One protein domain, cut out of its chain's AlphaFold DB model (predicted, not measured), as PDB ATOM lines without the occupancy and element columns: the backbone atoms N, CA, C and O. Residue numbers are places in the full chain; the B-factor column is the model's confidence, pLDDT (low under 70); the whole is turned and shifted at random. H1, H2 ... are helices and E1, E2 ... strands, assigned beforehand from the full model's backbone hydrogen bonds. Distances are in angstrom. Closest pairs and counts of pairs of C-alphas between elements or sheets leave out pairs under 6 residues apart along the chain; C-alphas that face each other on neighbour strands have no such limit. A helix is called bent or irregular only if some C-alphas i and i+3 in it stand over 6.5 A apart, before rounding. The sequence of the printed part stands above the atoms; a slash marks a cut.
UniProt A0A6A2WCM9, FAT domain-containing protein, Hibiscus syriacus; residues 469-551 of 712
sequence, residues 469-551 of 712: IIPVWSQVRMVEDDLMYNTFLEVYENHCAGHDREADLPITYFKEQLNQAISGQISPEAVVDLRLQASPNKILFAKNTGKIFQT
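AT A GLANCE: This is residues 469 to 551 of the 712 residues of the protein "FAT domain-containing protein" of Hibiscus syriacus (UniProt A0A6A2WCM9). An open, strung-out model without a shared core: a small three-stranded sheet, E3, E4 and E5, has H1 running off from E3, and H2 and H3 make a loose helical arm that reaches far out and folds back toward the sheet. The hairpin E1 and E2 sits by itself, away from the other named elements. The printed part has 83 residues, with named elements in the order E1 E2 E3 H1 H2 H3 E4 E5; the sheet runs E3 - E4 - E5, antiparallel, and E1 - E2 is antiparallel too. The class is mixed, helices and strands. The whole is only just extended, close to loose, with a radius of gyration of the C-alphas of 18.1 A and spans of 52 by 37 by 21 A.

IN THESE COORDINATES: Find C-alpha 469 at (-18.133, -61.240, -0.429); there E1 begins, residues 469 to 473, 11.9 A long. E2 follows at residues 476 to 479, 9.7 A, and E3 at residues 485 to 487, 7.0 A. H1, residues 488 to 498, spans 15.4 A. Look next for C-alpha 505 at (-3.640, -29.622, -2.611), where H2 begins; it holds residues 505 to 521 and spans 23.7 A. H3, residues 525 to 533, spans 16.2 A. E4 is residues 539 to 542, 10.4 A, and E5 is residues 548 to 550, 7.2 A, ending with C-alpha 550 at (-12.656, -53.113, -8.042).

HOW THE PARTS SIT: Begin with the hairpin E1 and E2, at 159 degrees between directions, where N 470 and O 478 are 2.9 A apart, within hydrogen-bond range. E2 is apart from E3. In the sheet, E4 is the inner strand: N 541 and O 486 of E3 are 2.9 A apart, and in the hairpin E4 and E5, N 540 and O 549 are 2.9 A apart. H1 is on the sheet but only grazes it, with residues 488 to 490; its closest C-alphas to E4 are those of Phe 488 and Ile 539, 6.7 A. H1 and H2 are apart. H2 and H3 are near each other, with 7 pairs of C-alphas within 10 A and the closest at 8.2 A; neither is on the sheet. H2 is irregular, with C-alphas 518 and 521 at 7.7 A, and H3 only just irregular, with C-alphas 530 and 533 at 6.8 A. Every O i to N i+4 pair is within hydrogen-bond range in H1, against 9 of 13 in H2 and 0 of 5 in H3, where 2 of 6 O i to N i+3 pairs are.

THE WHOLE: The C-alphas farthest apart are those of Val 472 and Gln 521, 53.1 A. The printed part has no cut, and no link is long; the link from H1 to H2 is short, the others tight. Mean pLDDT of the printed part is 71.4; look at residue 507, residues 509 to 537 and residue 551 for values under 70.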
ATOM      1  N   ILE A 469     -17.253 -62.005  -1.318       81.75
ATOM      2  CA  ILE A 469     -18.133 -61.240  -0.429       81.75
ATOM      3  C   ILE A 469     -19.322 -62.112  -0.043       81.75
ATOM      4  O   ILE A 469     -20.141 -62.470  -0.890       81.75
ATOM      5  N   ILE A 470     -19.435 -62.426   1.247       85.31
ATOM      6  CA  ILE A 470     -20.511 -63.259   1.789       85.31
ATOM      7  C   ILE A 470     -21.379 -62.392   2.709       85.31
ATOM      8  O   ILE A 470     -20.915 -61.975   3.775       85.31
ATOM      9  N   PRO A 471     -22.635 -62.088   2.337       84.00
ATOM     10  CA  PRO A 471     -23.555 -61.406   3.237       84.00
ATOM     11  C   PRO A 471     -23.942 -62.348   4.387       84.00
ATOM     12  O   PRO A 471     -24.455 -63.439   4.150       84.00
ATOM     13  N   VAL A 472     -23.709 -61.924   5.631       85.81
ATOM     14  CA  VAL A 472     -24.111 -62.669   6.842       85.81
ATOM     15  C   VAL A 472     -25.485 -62.194   7.313       85.81
ATOM     16  O   VAL A 472     -26.331 -62.992   7.706       85.81
ATOM     17  N   TRP A 473     -25.731 -60.887   7.202       84.81
ATOM     18  CA  TRP A 473     -27.018 -60.239   7.454       84.81
ATOM     19  C   TRP A 473     -27.258 -59.116   6.441       84.81
ATOM     20  O   TRP A 473     -26.353 -58.711   5.715       84.81
ATOM     21  N   SER A 474     -28.471 -58.560   6.410       79.62
ATOM     22  CA  SER A 474     -28.846 -57.480   5.477       79.62
ATOM     23  C   SER A 474     -27.961 -56.230   5.570       79.62
ATOM     24  O   SER A 474     -27.843 -55.496   4.593       79.62
ATOM     25  N   GLN A 475     -27.333 -55.991   6.724       84.50
ATOM     26  CA  GLN A 475     -26.445 -54.850   6.976       84.50
ATOM     27  C   GLN A 475     -24.963 -55.236   7.095       84.50
ATOM     28  O   GLN A 475     -24.114 -54.351   7.149       84.50
ATOM     29  N   VAL A 476     -24.636 -56.533   7.151       85.38
ATOM     30  CA  VAL A 476     -23.280 -57.015   7.453       85.38
ATOM     31  C   VAL A 476     -22.845 -58.039   6.417       85.38
ATOM     32  O   VAL A 476     -23.494 -59.068   6.221       85.38
ATOM     33  N   ARG A 477     -21.701 -57.776   5.789       85.50
ATOM     34  CA  ARG A 477     -21.051 -58.674   4.834       85.50
ATOM     35  C   ARG A 477     -19.618 -58.941   5.264       85.50
ATOM     36  O   ARG A 477     -18.923 -58.019   5.681       85.50
ATOM     37  N   MET A 478     -19.196 -60.191   5.150       85.50
ATOM     38  CA  MET A 478     -17.793 -60.571   5.237       85.50
ATOM     39  C   MET A 478     -17.160 -60.365   3.866       85.50
ATOM     40  O   MET A 478     -17.760 -60.723   2.853       85.50
ATOM     41  N   VAL A 479     -15.976 -59.765   3.844       82.62
ATOM     42  CA  VAL A 479     -15.194 -59.517   2.631       82.62
ATOM     43  C   VAL A 479     -13.838 -60.173   2.835       82.62
ATOM     44  O   VAL A 479     -13.236 -60.009   3.894       82.62
ATOM     45  N   GLU A 480     -13.394 -60.943   1.850       81.06
ATOM     46  CA  GLU A 480     -12.026 -61.452   1.796       81.06
ATOM     47  C   GLU A 480     -11.036 -60.282   1.742       81.06
ATOM     48  O   GLU A 480     -11.110 -59.446   0.840       81.06
ATOM     49  N   ASP A 481     -10.123 -60.230   2.710       79.88
ATOM     50  CA  ASP A 481      -9.137 -59.161   2.853       79.88
ATOM     51  C   ASP A 481      -7.741 -59.748   3.113       79.88
ATOM     52  O   ASP A 481      -7.603 -60.762   3.803       79.88
ATOM     53  N   ASP A 482      -6.715 -59.120   2.542       79.25
ATOM     54  CA  ASP A 482      -5.298 -59.468   2.693       79.25
ATOM     55  C   ASP A 482      -4.552 -58.202   3.135       79.25
ATOM     56  O   ASP A 482      -4.758 -57.120   2.589       79.25
ATOM     57  N   LEU A 483      -3.628 -58.342   4.088       81.12
ATOM     58  CA  LEU A 483      -2.760 -57.260   4.570       81.12
ATOM     59  C   LEU A 483      -1.939 -56.607   3.443       81.12
ATOM     60  O   LEU A 483      -1.453 -55.489   3.597       81.12
ATOM     61  N   MET A 484      -1.751 -57.317   2.329       82.31
ATOM     62  CA  MET A 484      -1.022 -56.840   1.153       82.31
ATOM     63  C   MET A 484      -1.889 -56.068   0.148       82.31
ATOM     64  O   MET A 484      -1.367 -55.665  -0.899       82.31
ATOM     65  N   TYR A 485      -3.188 -55.897   0.416       84.81
ATOM     66  CA  TYR A 485      -4.074 -55.080  -0.406       84.81
ATOM     67  C   TYR A 485      -3.877 -53.598  -0.099       84.81
ATOM     68  O   TYR A 485      -3.977 -53.151   1.039       84.81
ATOM     69  N   ASN A 486      -3.617 -52.821  -1.147       85.56
ATOM     70  CA  ASN A 486      -3.506 -51.373  -1.064       85.56
ATOM     71  C   ASN A 486      -4.342 -50.723  -2.161       85.56
ATOM     72  O   ASN A 486      -4.570 -51.297  -3.230       85.56
ATOM     73  N   THR A 487      -4.792 -49.500  -1.902       84.69
ATOM     74  CA  THR A 487      -5.467 -48.685  -2.919       84.69
ATOM     75  C   THR A 487      -4.460 -47.789  -3.630       84.69
ATOM     76  O   THR A 487      -3.425 -47.418  -3.074       84.69
ATOM     77  N   PHE A 488      -4.767 -47.375  -4.861       81.44
ATOM     78  CA  PHE A 488      -3.959 -46.351  -5.533       81.44
ATOM     79  C   PHE A 488      -3.993 -44.998  -4.804       81.44
ATOM     80  O   PHE A 488      -3.039 -44.232  -4.926       81.44
ATOM     81  N   LEU A 489      -5.054 -44.714  -4.033       80.94
ATOM     82  CA  LEU A 489      -5.108 -43.526  -3.177       80.94
ATOM     83  C   LEU A 489      -4.016 -43.577  -2.105       80.94
ATOM     84  O   LEU A 489      -3.247 -42.637  -1.980       80.94
ATOM     85  N   GLU A 490      -3.909 -44.693  -1.389       84.00
ATOM     86  CA  GLU A 490      -2.929 -44.856  -0.313       84.00
ATOM     87  C   GLU A 490      -1.487 -44.719  -0.833       84.00
ATOM     88  O   GLU A 490      -0.622 -44.140  -0.180       84.00
ATOM     89  N   VAL A 491      -1.207 -45.203  -2.049       85.50
ATOM     90  CA  VAL A 491       0.096 -44.996  -2.705       85.50
ATOM     91  C   VAL A 491       0.358 -43.512  -2.974       85.50
ATOM     92  O   VAL A 491       1.470 -43.035  -2.751       85.50
ATOM     93  N   TYR A 492      -0.653 -42.785  -3.450       82.94
ATOM     94  CA  TYR A 492      -0.558 -41.353  -3.710       82.94
ATOM     95  C   TYR A 492      -0.365 -40.547  -2.416       82.94
ATOM     96  O   TYR A 492       0.541 -39.722  -2.350       82.94
ATOM     97  N   GLU A 493      -1.133 -40.843  -1.367       84.62
ATOM     98  CA  GLU A 493      -0.997 -40.211  -0.048       84.62
ATOM     99  C   GLU A 493       0.396 -40.444   0.546       84.62
ATOM    100  O   GLU A 493       1.038 -39.495   0.994       84.62
ATOM    101  N   ASN A 494       0.915 -41.675   0.464       86.62
ATOM    102  CA  ASN A 494       2.274 -41.997   0.904       86.62
ATOM    103  C   ASN A 494       3.345 -41.239   0.102       86.62
ATOM    104  O   ASN A 494       4.339 -40.783   0.669       86.62
ATOM    105  N   HIS A 495       3.160 -41.078  -1.213       86.12
ATOM    106  CA  HIS A 495       4.074 -40.298  -2.050       86.12
ATOM    107  C   HIS A 495       4.058 -38.809  -1.680       86.12
ATOM    108  O   HIS A 495       5.123 -38.200  -1.566       86.12
ATOM    109  N   CYS A 496       2.873 -38.233  -1.473       84.38
ATOM    110  CA  CYS A 496       2.695 -36.853  -1.034       84.38
ATOM    111  C   CYS A 496       3.329 -36.619   0.344       84.38
ATOM    112  O   CYS A 496       4.130 -35.696   0.486       84.38
ATOM    113  N   ALA A 497       3.070 -37.507   1.308       86.25
ATOM    114  CA  ALA A 497       3.671 -37.458   2.638       86.25
ATOM    115  C   ALA A 497       5.205 -37.543   2.587       86.25
ATOM    116  O   ALA A 497       5.884 -36.787   3.271       86.25
ATOM    117  N   GLY A 498       5.765 -38.403   1.727       87.25
ATOM    118  CA  GLY A 498       7.216 -38.517   1.542       87.25
ATOM    119  C   GLY A 498       7.890 -37.292   0.910       87.25
ATOM    120  O   GLY A 498       9.113 -37.191   0.958       87.25
ATOM    121  N   HIS A 499       7.120 -36.374   0.317       87.75
ATOM    122  CA  HIS A 499       7.607 -35.120  -0.272       87.75
ATOM    123  C   HIS A 499       7.119 -33.878   0.491       87.75
ATOM    124  O   HIS A 499       7.193 -32.778  -0.060       87.75
ATOM    125  N   ASP A 500       6.594 -34.046   1.711       85.56
ATOM    126  CA  ASP A 500       6.015 -32.979   2.540       85.56
ATOM    127  C   ASP A 500       4.913 -32.172   1.818       85.56
ATOM    128  O   ASP A 500       4.823 -30.948   1.925       85.56
ATOM    129  N   ARG A 501       4.067 -32.860   1.039       82.81
ATOM    130  CA  ARG A 501       2.921 -32.275   0.323       82.81
ATOM    131  C   ARG A 501       1.612 -32.829   0.871       82.81
ATOM    132  O   ARG A 501       1.496 -34.024   1.125       82.81
ATOM    133  N   GLU A 502       0.592 -31.985   0.979       81.31
ATOM    134  CA  GLU A 502      -0.769 -32.439   1.278       81.31
ATOM    135  C   GLU A 502      -1.410 -33.092   0.043       81.31
ATOM    136  O   GLU A 502      -1.365 -32.553  -1.065       81.31
ATOM    137  N   ALA A 503      -2.045 -34.250   0.230       76.50
ATOM    138  CA  ALA A 503      -2.705 -34.985  -0.851       76.50
ATOM    139  C   ALA A 503      -3.882 -34.206  -1.477       76.50
ATOM    140  O   ALA A 503      -4.154 -34.362  -2.669       76.50
ATOM    141  N   ASP A 504      -4.521 -33.325  -0.697       78.50
ATOM    142  CA  ASP A 504      -5.695 -32.535  -1.087       78.50
ATOM    143  C   ASP A 504      -5.361 -31.250  -1.863       78.50
ATOM    144  O   ASP A 504      -6.257 -30.633  -2.446       78.50
ATOM    145  N   LEU A 505      -4.084 -30.848  -1.929       73.88
ATOM    146  CA  LEU A 505      -3.640 -29.622  -2.611       73.88
ATOM    147  C   LEU A 505      -4.165 -29.497  -4.053       73.88
ATOM    148  O   LEU A 505      -4.698 -28.437  -4.388       73.88
ATOM    149  N   PRO A 506      -4.103 -30.538  -4.911       71.12
ATOM    150  CA  PRO A 506      -4.641 -30.447  -6.267       71.12
ATOM    151  C   PRO A 506      -6.155 -30.237  -6.307       71.12
ATOM    152  O   PRO A 506      -6.647 -29.537  -7.186       71.12
ATOM    153  N   ILE A 507      -6.901 -30.802  -5.351       68.75
ATOM    154  CA  ILE A 507      -8.358 -30.638  -5.259       68.75
ATOM    155  C   ILE A 507      -8.697 -29.204  -4.848       68.75
ATOM    156  O   ILE A 507      -9.646 -28.616  -5.368       68.75
ATOM    157  N   THR A 508      -7.930 -28.629  -3.924       70.62
ATOM    158  CA  THR A 508      -8.097 -27.238  -3.490       70.62
ATOM    159  C   THR A 508      -7.755 -26.270  -4.618       70.62
ATOM    160  O   THR A 508      -8.586 -25.433  -4.960       70.62
ATOM    161  N   TYR A 509      -6.612 -26.465  -5.283       67.19
ATOM    162  CA  TYR A 509      -6.220 -25.696  -6.468       67.19
ATOM    163  C   TYR A 509      -7.274 -25.787  -7.582       67.19
ATOM    164  O   TYR A 509      -7.658 -24.791  -8.191       67.19
ATOM    165  N   PHE A 510      -7.821 -26.983  -7.806       64.38
ATOM    166  CA  PHE A 510      -8.910 -27.199  -8.751       64.38
ATOM    167  C   PHE A 510     -10.185 -26.427  -8.377       64.38
ATOM    168  O   PHE A 510     -10.783 -25.772  -9.230       64.38
ATOM    169  N   LYS A 511     -10.600 -26.467  -7.105       66.75
ATOM    170  CA  LYS A 511     -11.758 -25.702  -6.611       66.75
ATOM    171  C   LYS A 511     -11.554 -24.194  -6.774       66.75
ATOM    172  O   LYS A 511     -12.499 -23.493  -7.125       66.75
ATOM    173  N   GLU A 512     -10.339 -23.697  -6.562       67.56
ATOM    174  CA  GLU A 512      -9.992 -22.287  -6.767       67.56
ATOM    175  C   GLU A 512     -10.090 -21.870  -8.242       67.56
ATOM    176  O   GLU A 512     -10.645 -20.812  -8.541       67.56
ATOM    177  N   GLN A 513      -9.650 -22.724  -9.170       59.34
ATOM    178  CA  GLN A 513      -9.799 -22.501 -10.615       59.34
ATOM    179  C   GLN A 513     -11.268 -22.595 -11.071       59.34
ATOM    180  O   GLN A 513     -11.731 -21.795 -11.885       59.34
ATOM    181  N   LEU A 514     -12.057 -23.507 -10.490       60.00
ATOM    182  CA  LEU A 514     -13.503 -23.583 -10.736       60.00
ATOM    183  C   LEU A 514     -14.251 -22.336 -10.259       60.00
ATOM    184  O   LEU A 514     -15.207 -21.918 -10.911       60.00
ATOM    185  N   ASN A 515     -13.821 -21.710  -9.161       62.25
ATOM    186  CA  ASN A 515     -14.423 -20.461  -8.694       62.25
ATOM    187  C   ASN A 515     -14.277 -19.333  -9.734       62.25
ATOM    188  O   ASN A 515     -15.180 -18.504  -9.860       62.25
ATOM    189  N   GLN A 516     -13.202 -19.337 -10.535       57.72
ATOM    190  CA  GLN A 516     -13.034 -18.420 -11.670       57.72
ATOM    191  C   GLN A 516     -13.939 -18.793 -12.862       57.72
ATOM    192  O   GLN A 516     -14.457 -17.906 -13.538       57.72
ATOM    193  N   ALA A 517     -14.228 -20.081 -13.082       51.59
ATOM    194  CA  ALA A 517     -15.190 -20.531 -14.095       51.59
ATOM    195  C   ALA A 517     -16.651 -20.172 -13.738       51.59
ATOM    196  O   ALA A 517     -17.427 -19.788 -14.613       51.59
ATOM    197  N   ILE A 518     -17.014 -20.200 -12.447       52.88
ATOM    198  CA  ILE A 518     -18.333 -19.773 -11.934       52.88
ATOM    199  C   ILE A 518     -18.568 -18.260 -12.162       52.88
ATOM    200  O   ILE A 518     -19.713 -17.829 -12.283       52.88
ATOM    201  N   SER A 519     -17.501 -17.462 -12.323       55.66
ATOM    202  CA  SER A 519     -17.555 -16.039 -12.707       55.66
ATOM    203  C   SER A 519     -17.934 -15.792 -14.185       55.66
ATOM    204  O   SER A 519     -18.015 -14.634 -14.600       55.66
ATOM    205  N   GLY A 520     -18.184 -16.837 -14.987       54.84
ATOM    206  CA  GLY A 520     -18.809 -16.714 -16.312       54.84
ATOM    207  C   GLY A 520     -17.868 -16.522 -17.508       54.84
ATOM    208  O   GLY A 520     -18.322 -16.048 -18.545       54.84
ATOM    209  N   GLN A 521     -16.583 -16.882 -17.406       54.66
ATOM    210  CA  GLN A 521     -15.632 -16.781 -18.530       54.66
ATOM    211  C   GLN A 521     -15.394 -18.092 -19.317       54.66
ATOM    212  O   GLN A 521     -14.684 -18.050 -20.317       54.66
ATOM    213  N   ILE A 522     -15.979 -19.241 -18.935       49.66
ATOM    214  CA  ILE A 522     -15.756 -20.542 -19.615       49.66
ATOM    215  C   ILE A 522     -17.064 -21.362 -19.693       49.66
ATOM    216  O   ILE A 522     -17.910 -21.258 -18.804       49.66
ATOM    217  N   SER A 523     -17.259 -22.144 -20.769       46.78
ATOM    218  CA  SER A 523     -18.496 -22.899 -21.041       46.78
ATOM    219  C   SER A 523     -18.709 -24.113 -20.105       46.78
ATOM    220  O   SER A 523     -17.739 -24.719 -19.643       46.78
ATOM    221  N   PRO A 524     -19.972 -24.525 -19.845       45.75
ATOM    222  CA  PRO A 524     -20.311 -25.617 -18.916       45.75
ATOM    223  C   PRO A 524     -19.834 -27.012 -19.349       45.75
ATOM    224  O   PRO A 524     -19.788 -27.929 -18.531       45.75
ATOM    225  N   GLU A 525     -19.486 -27.184 -20.625       45.06
ATOM    226  CA  GLU A 525     -19.040 -28.457 -21.205       45.06
ATOM    227  C   GLU A 525     -17.626 -28.836 -20.723       45.06
ATOM    228  O   GLU A 525     -17.368 -30.008 -20.466       45.06
ATOM    229  N   ALA A 526     -16.764 -27.853 -20.430       45.00
ATOM    230  CA  ALA A 526     -15.417 -28.074 -19.887       45.00
ATOM    231  C   ALA A 526     -15.401 -28.534 -18.410       45.00
ATOM    232  O   ALA A 526     -14.384 -29.005 -17.909       45.00
ATOM    233  N   VAL A 527     -16.523 -28.407 -17.687       45.28
ATOM    234  CA  VAL A 527     -16.625 -28.731 -16.248       45.28
ATOM    235  C   VAL A 527     -16.934 -30.217 -16.012       45.28
ATOM    236  O   VAL A 527     -16.594 -30.770 -14.963       45.28
ATOM    237  N   VAL A 528     -17.541 -30.892 -16.994       45.34
ATOM    238  CA  VAL A 528     -17.829 -32.336 -16.938       45.34
ATOM    239  C   VAL A 528     -16.559 -33.158 -17.192       45.34
ATOM    240  O   VAL A 528     -16.357 -34.166 -16.510       45.34
ATOM    241  N   ASP A 529     -15.650 -32.645 -18.031       43.75
ATOM    242  CA  ASP A 529     -14.299 -33.185 -18.266       43.75
ATOM    243  C   ASP A 529     -13.449 -33.329 -16.998       43.75
ATOM    244  O   ASP A 529     -12.575 -34.193 -16.901       43.75
ATOM    245  N   LEU A 530     -13.778 -32.563 -15.961       44.00
ATOM    246  CA  LEU A 530     -12.968 -32.437 -14.755       44.00
ATOM    247  C   LEU A 530     -13.439 -33.313 -13.576       44.00
ATOM    248  O   LEU A 530     -12.745 -33.410 -12.565       44.00
ATOM    249  N   ARG A 531     -14.571 -34.031 -13.686       43.91
ATOM    250  CA  ARG A 531     -15.028 -34.984 -12.641       43.91
ATOM    251  C   ARG A 531     -14.254 -36.310 -12.621       43.91
ATOM    252  O   ARG A 531     -14.423 -37.092 -11.683       43.91
ATOM    253  N   LEU A 532     -13.373 -36.554 -13.593       44.66
ATOM    254  CA  LEU A 532     -12.602 -37.802 -13.727       44.66
ATOM    255  C   LEU A 532     -11.587 -38.068 -12.594       44.66
ATOM    256  O   LEU A 532     -11.087 -39.191 -12.453       44.66
ATOM    257  N   GLN A 533     -11.335 -37.085 -11.728       43.06
ATOM    258  CA  GLN A 533     -10.410 -37.204 -10.597       43.06
ATOM    259  C   GLN A 533     -11.052 -37.686  -9.281       43.06
ATOM    260  O   GLN A 533     -10.349 -37.876  -8.291       43.06
ATOM    261  N   ALA A 534     -12.362 -37.956  -9.241       39.88
ATOM    262  CA  ALA A 534     -13.012 -38.391  -8.006       39.88
ATOM    263  C   ALA A 534     -12.754 -39.883  -7.682       39.88
ATOM    264  O   ALA A 534     -13.456 -40.782  -8.143       39.88
ATOM    265  N   SER A 535     -11.776 -40.100  -6.796       51.81
ATOM    266  CA  SER A 535     -11.483 -41.291  -5.975       51.81
ATOM    267  C   SER A 535     -10.845 -42.522  -6.663       51.81
ATOM    268  O   SER A 535     -11.543 -43.460  -7.048       51.81
ATOM    269  N   PRO A 536      -9.496 -42.619  -6.701       56.00
ATOM    270  CA  PRO A 536      -8.776 -43.884  -6.933       56.00
ATOM    271  C   PRO A 536      -9.005 -44.950  -5.834       56.00
ATOM    272  O   PRO A 536      -8.447 -46.043  -5.894       56.00
ATOM    273  N   ASN A 537      -9.858 -44.659  -4.850       59.62
ATOM    274  CA  ASN A 537     -10.134 -45.443  -3.642       59.62
ATOM    275  C   ASN A 537     -10.810 -46.792  -3.926       59.62
ATOM    276  O   ASN A 537     -10.920 -47.624  -3.033       59.62
ATOM    277  N   LYS A 538     -11.319 -46.992  -5.147       70.31
ATOM    278  CA  LYS A 538     -12.146 -48.153  -5.504       70.31
ATOM    279  C   LYS A 538     -11.374 -49.280  -6.177       70.31
ATOM    280  O   LYS A 538     -11.931 -50.363  -6.327       70.31
ATOM    281  N   ILE A 539     -10.134 -49.024  -6.598       76.19
ATOM    282  CA  ILE A 539      -9.268 -50.022  -7.226       76.19
ATOM    283  C   ILE A 539      -8.226 -50.449  -6.198       76.19
ATOM    284  O   ILE A 539      -7.409 -49.635  -5.758       76.19
ATOM    285  N   LEU A 540      -8.270 -51.726  -5.833       79.31
ATOM    286  CA  LEU A 540      -7.305 -52.358  -4.948       79.31
ATOM    287  C   LEU A 540      -6.336 -53.199  -5.766       79.31
ATOM    288  O   LEU A 540      -6.712 -53.803  -6.775       79.31
ATOM    289  N   PHE A 541      -5.092 -53.250  -5.305       84.81
ATOM    290  CA  PHE A 541      -4.082 -54.138  -5.849       84.81
ATOM    291  C   PHE A 541      -3.330 -54.859  -4.731       84.81
ATOM    292  O   PHE A 541      -3.091 -54.309  -3.657       84.81
ATOM    293  N   ALA A 542      -2.941 -56.099  -5.002       84.94
ATOM    294  CA  ALA A 542      -2.189 -56.937  -4.083       84.94
ATOM    295  C   ALA A 542      -0.686 -56.838  -4.371       84.94
ATOM    296  O   ALA A 542      -0.239 -57.234  -5.449       84.94
ATOM    297  N   LYS A 543       0.120 -56.348  -3.420       82.31
ATOM    298  CA  LYS A 543       1.577 -56.161  -3.612       82.31
ATOM    299  C   LYS A 543       2.347 -57.462  -3.878       82.31
ATOM    300  O   LYS A 543       3.354 -57.449  -4.576       82.31
ATOM    301  N   ASN A 544       1.882 -58.576  -3.319       81.06
ATOM    302  CA  ASN A 544       2.515 -59.895  -3.412       81.06
ATOM    303  C   ASN A 544       2.249 -60.612  -4.749       81.06
ATOM    304  O   ASN A 544       3.121 -61.303  -5.267       81.06
ATOM    305  N   THR A 545       1.040 -60.467  -5.293       79.62
ATOM    306  CA  THR A 545       0.554 -61.238  -6.448       79.62
ATOM    307  C   THR A 545       0.318 -60.384  -7.688       79.62
ATOM    308  O   THR A 545       0.185 -60.930  -8.778       79.62
ATOM    309  N   GLY A 546       0.240 -59.057  -7.544       79.50
ATOM    310  CA  GLY A 546      -0.095 -58.134  -8.628       79.50
ATOM    311  C   GLY A 546      -1.560 -58.195  -9.075       79.50
ATOM    312  O   GLY A 546      -1.903 -57.607 -10.098       79.50
ATOM    313  N   LYS A 547      -2.432 -58.905  -8.342       81.50
ATOM    314  CA  LYS A 547      -3.872 -58.970  -8.634       81.50
ATOM    315  C   LYS A 547      -4.514 -57.600  -8.431       81.50
ATOM    316  O   LYS A 547      -4.215 -56.936  -7.443       81.50
ATOM    317  N   ILE A 548      -5.408 -57.213  -9.338       82.12
ATOM    318  CA  ILE A 548      -6.143 -55.941  -9.302       82.12
ATOM    319  C   ILE A 548      -7.639 -56.248  -9.314       82.12
ATOM    320  O   ILE A 548      -8.088 -57.061 -10.123       82.12
ATOM    321  N   PHE A 549      -8.411 -55.598  -8.444       79.88
ATOM    322  CA  PHE A 549      -9.869 -55.720  -8.415       79.88
ATOM    323  C   PHE A 549     -10.544 -54.404  -8.013       79.88
ATOM    324  O   PHE A 549      -9.930 -53.520  -7.415       79.88
ATOM    325  N   GLN A 550     -11.827 -54.275  -8.359       78.50
ATOM    326  CA  GLN A 550     -12.656 -53.113  -8.042       78.50
ATOM    327  C   GLN A 550     -13.817 -53.527  -7.131       78.50
ATOM    328  O   GLN A 550     -14.485 -54.524  -7.392       78.50
ATOM    329  N   THR A 551     -14.060 -52.764  -6.063       69.81
ATOM    330  CA  THR A 551     -15.058 -53.103  -5.025       69.81
ATOM    331  C   THR A 551     -16.483 -52.671  -5.354       69.81
ATOM    332  O   THR A 551     -17.429 -53.298  -4.884       69.81
TER     333      THR A 551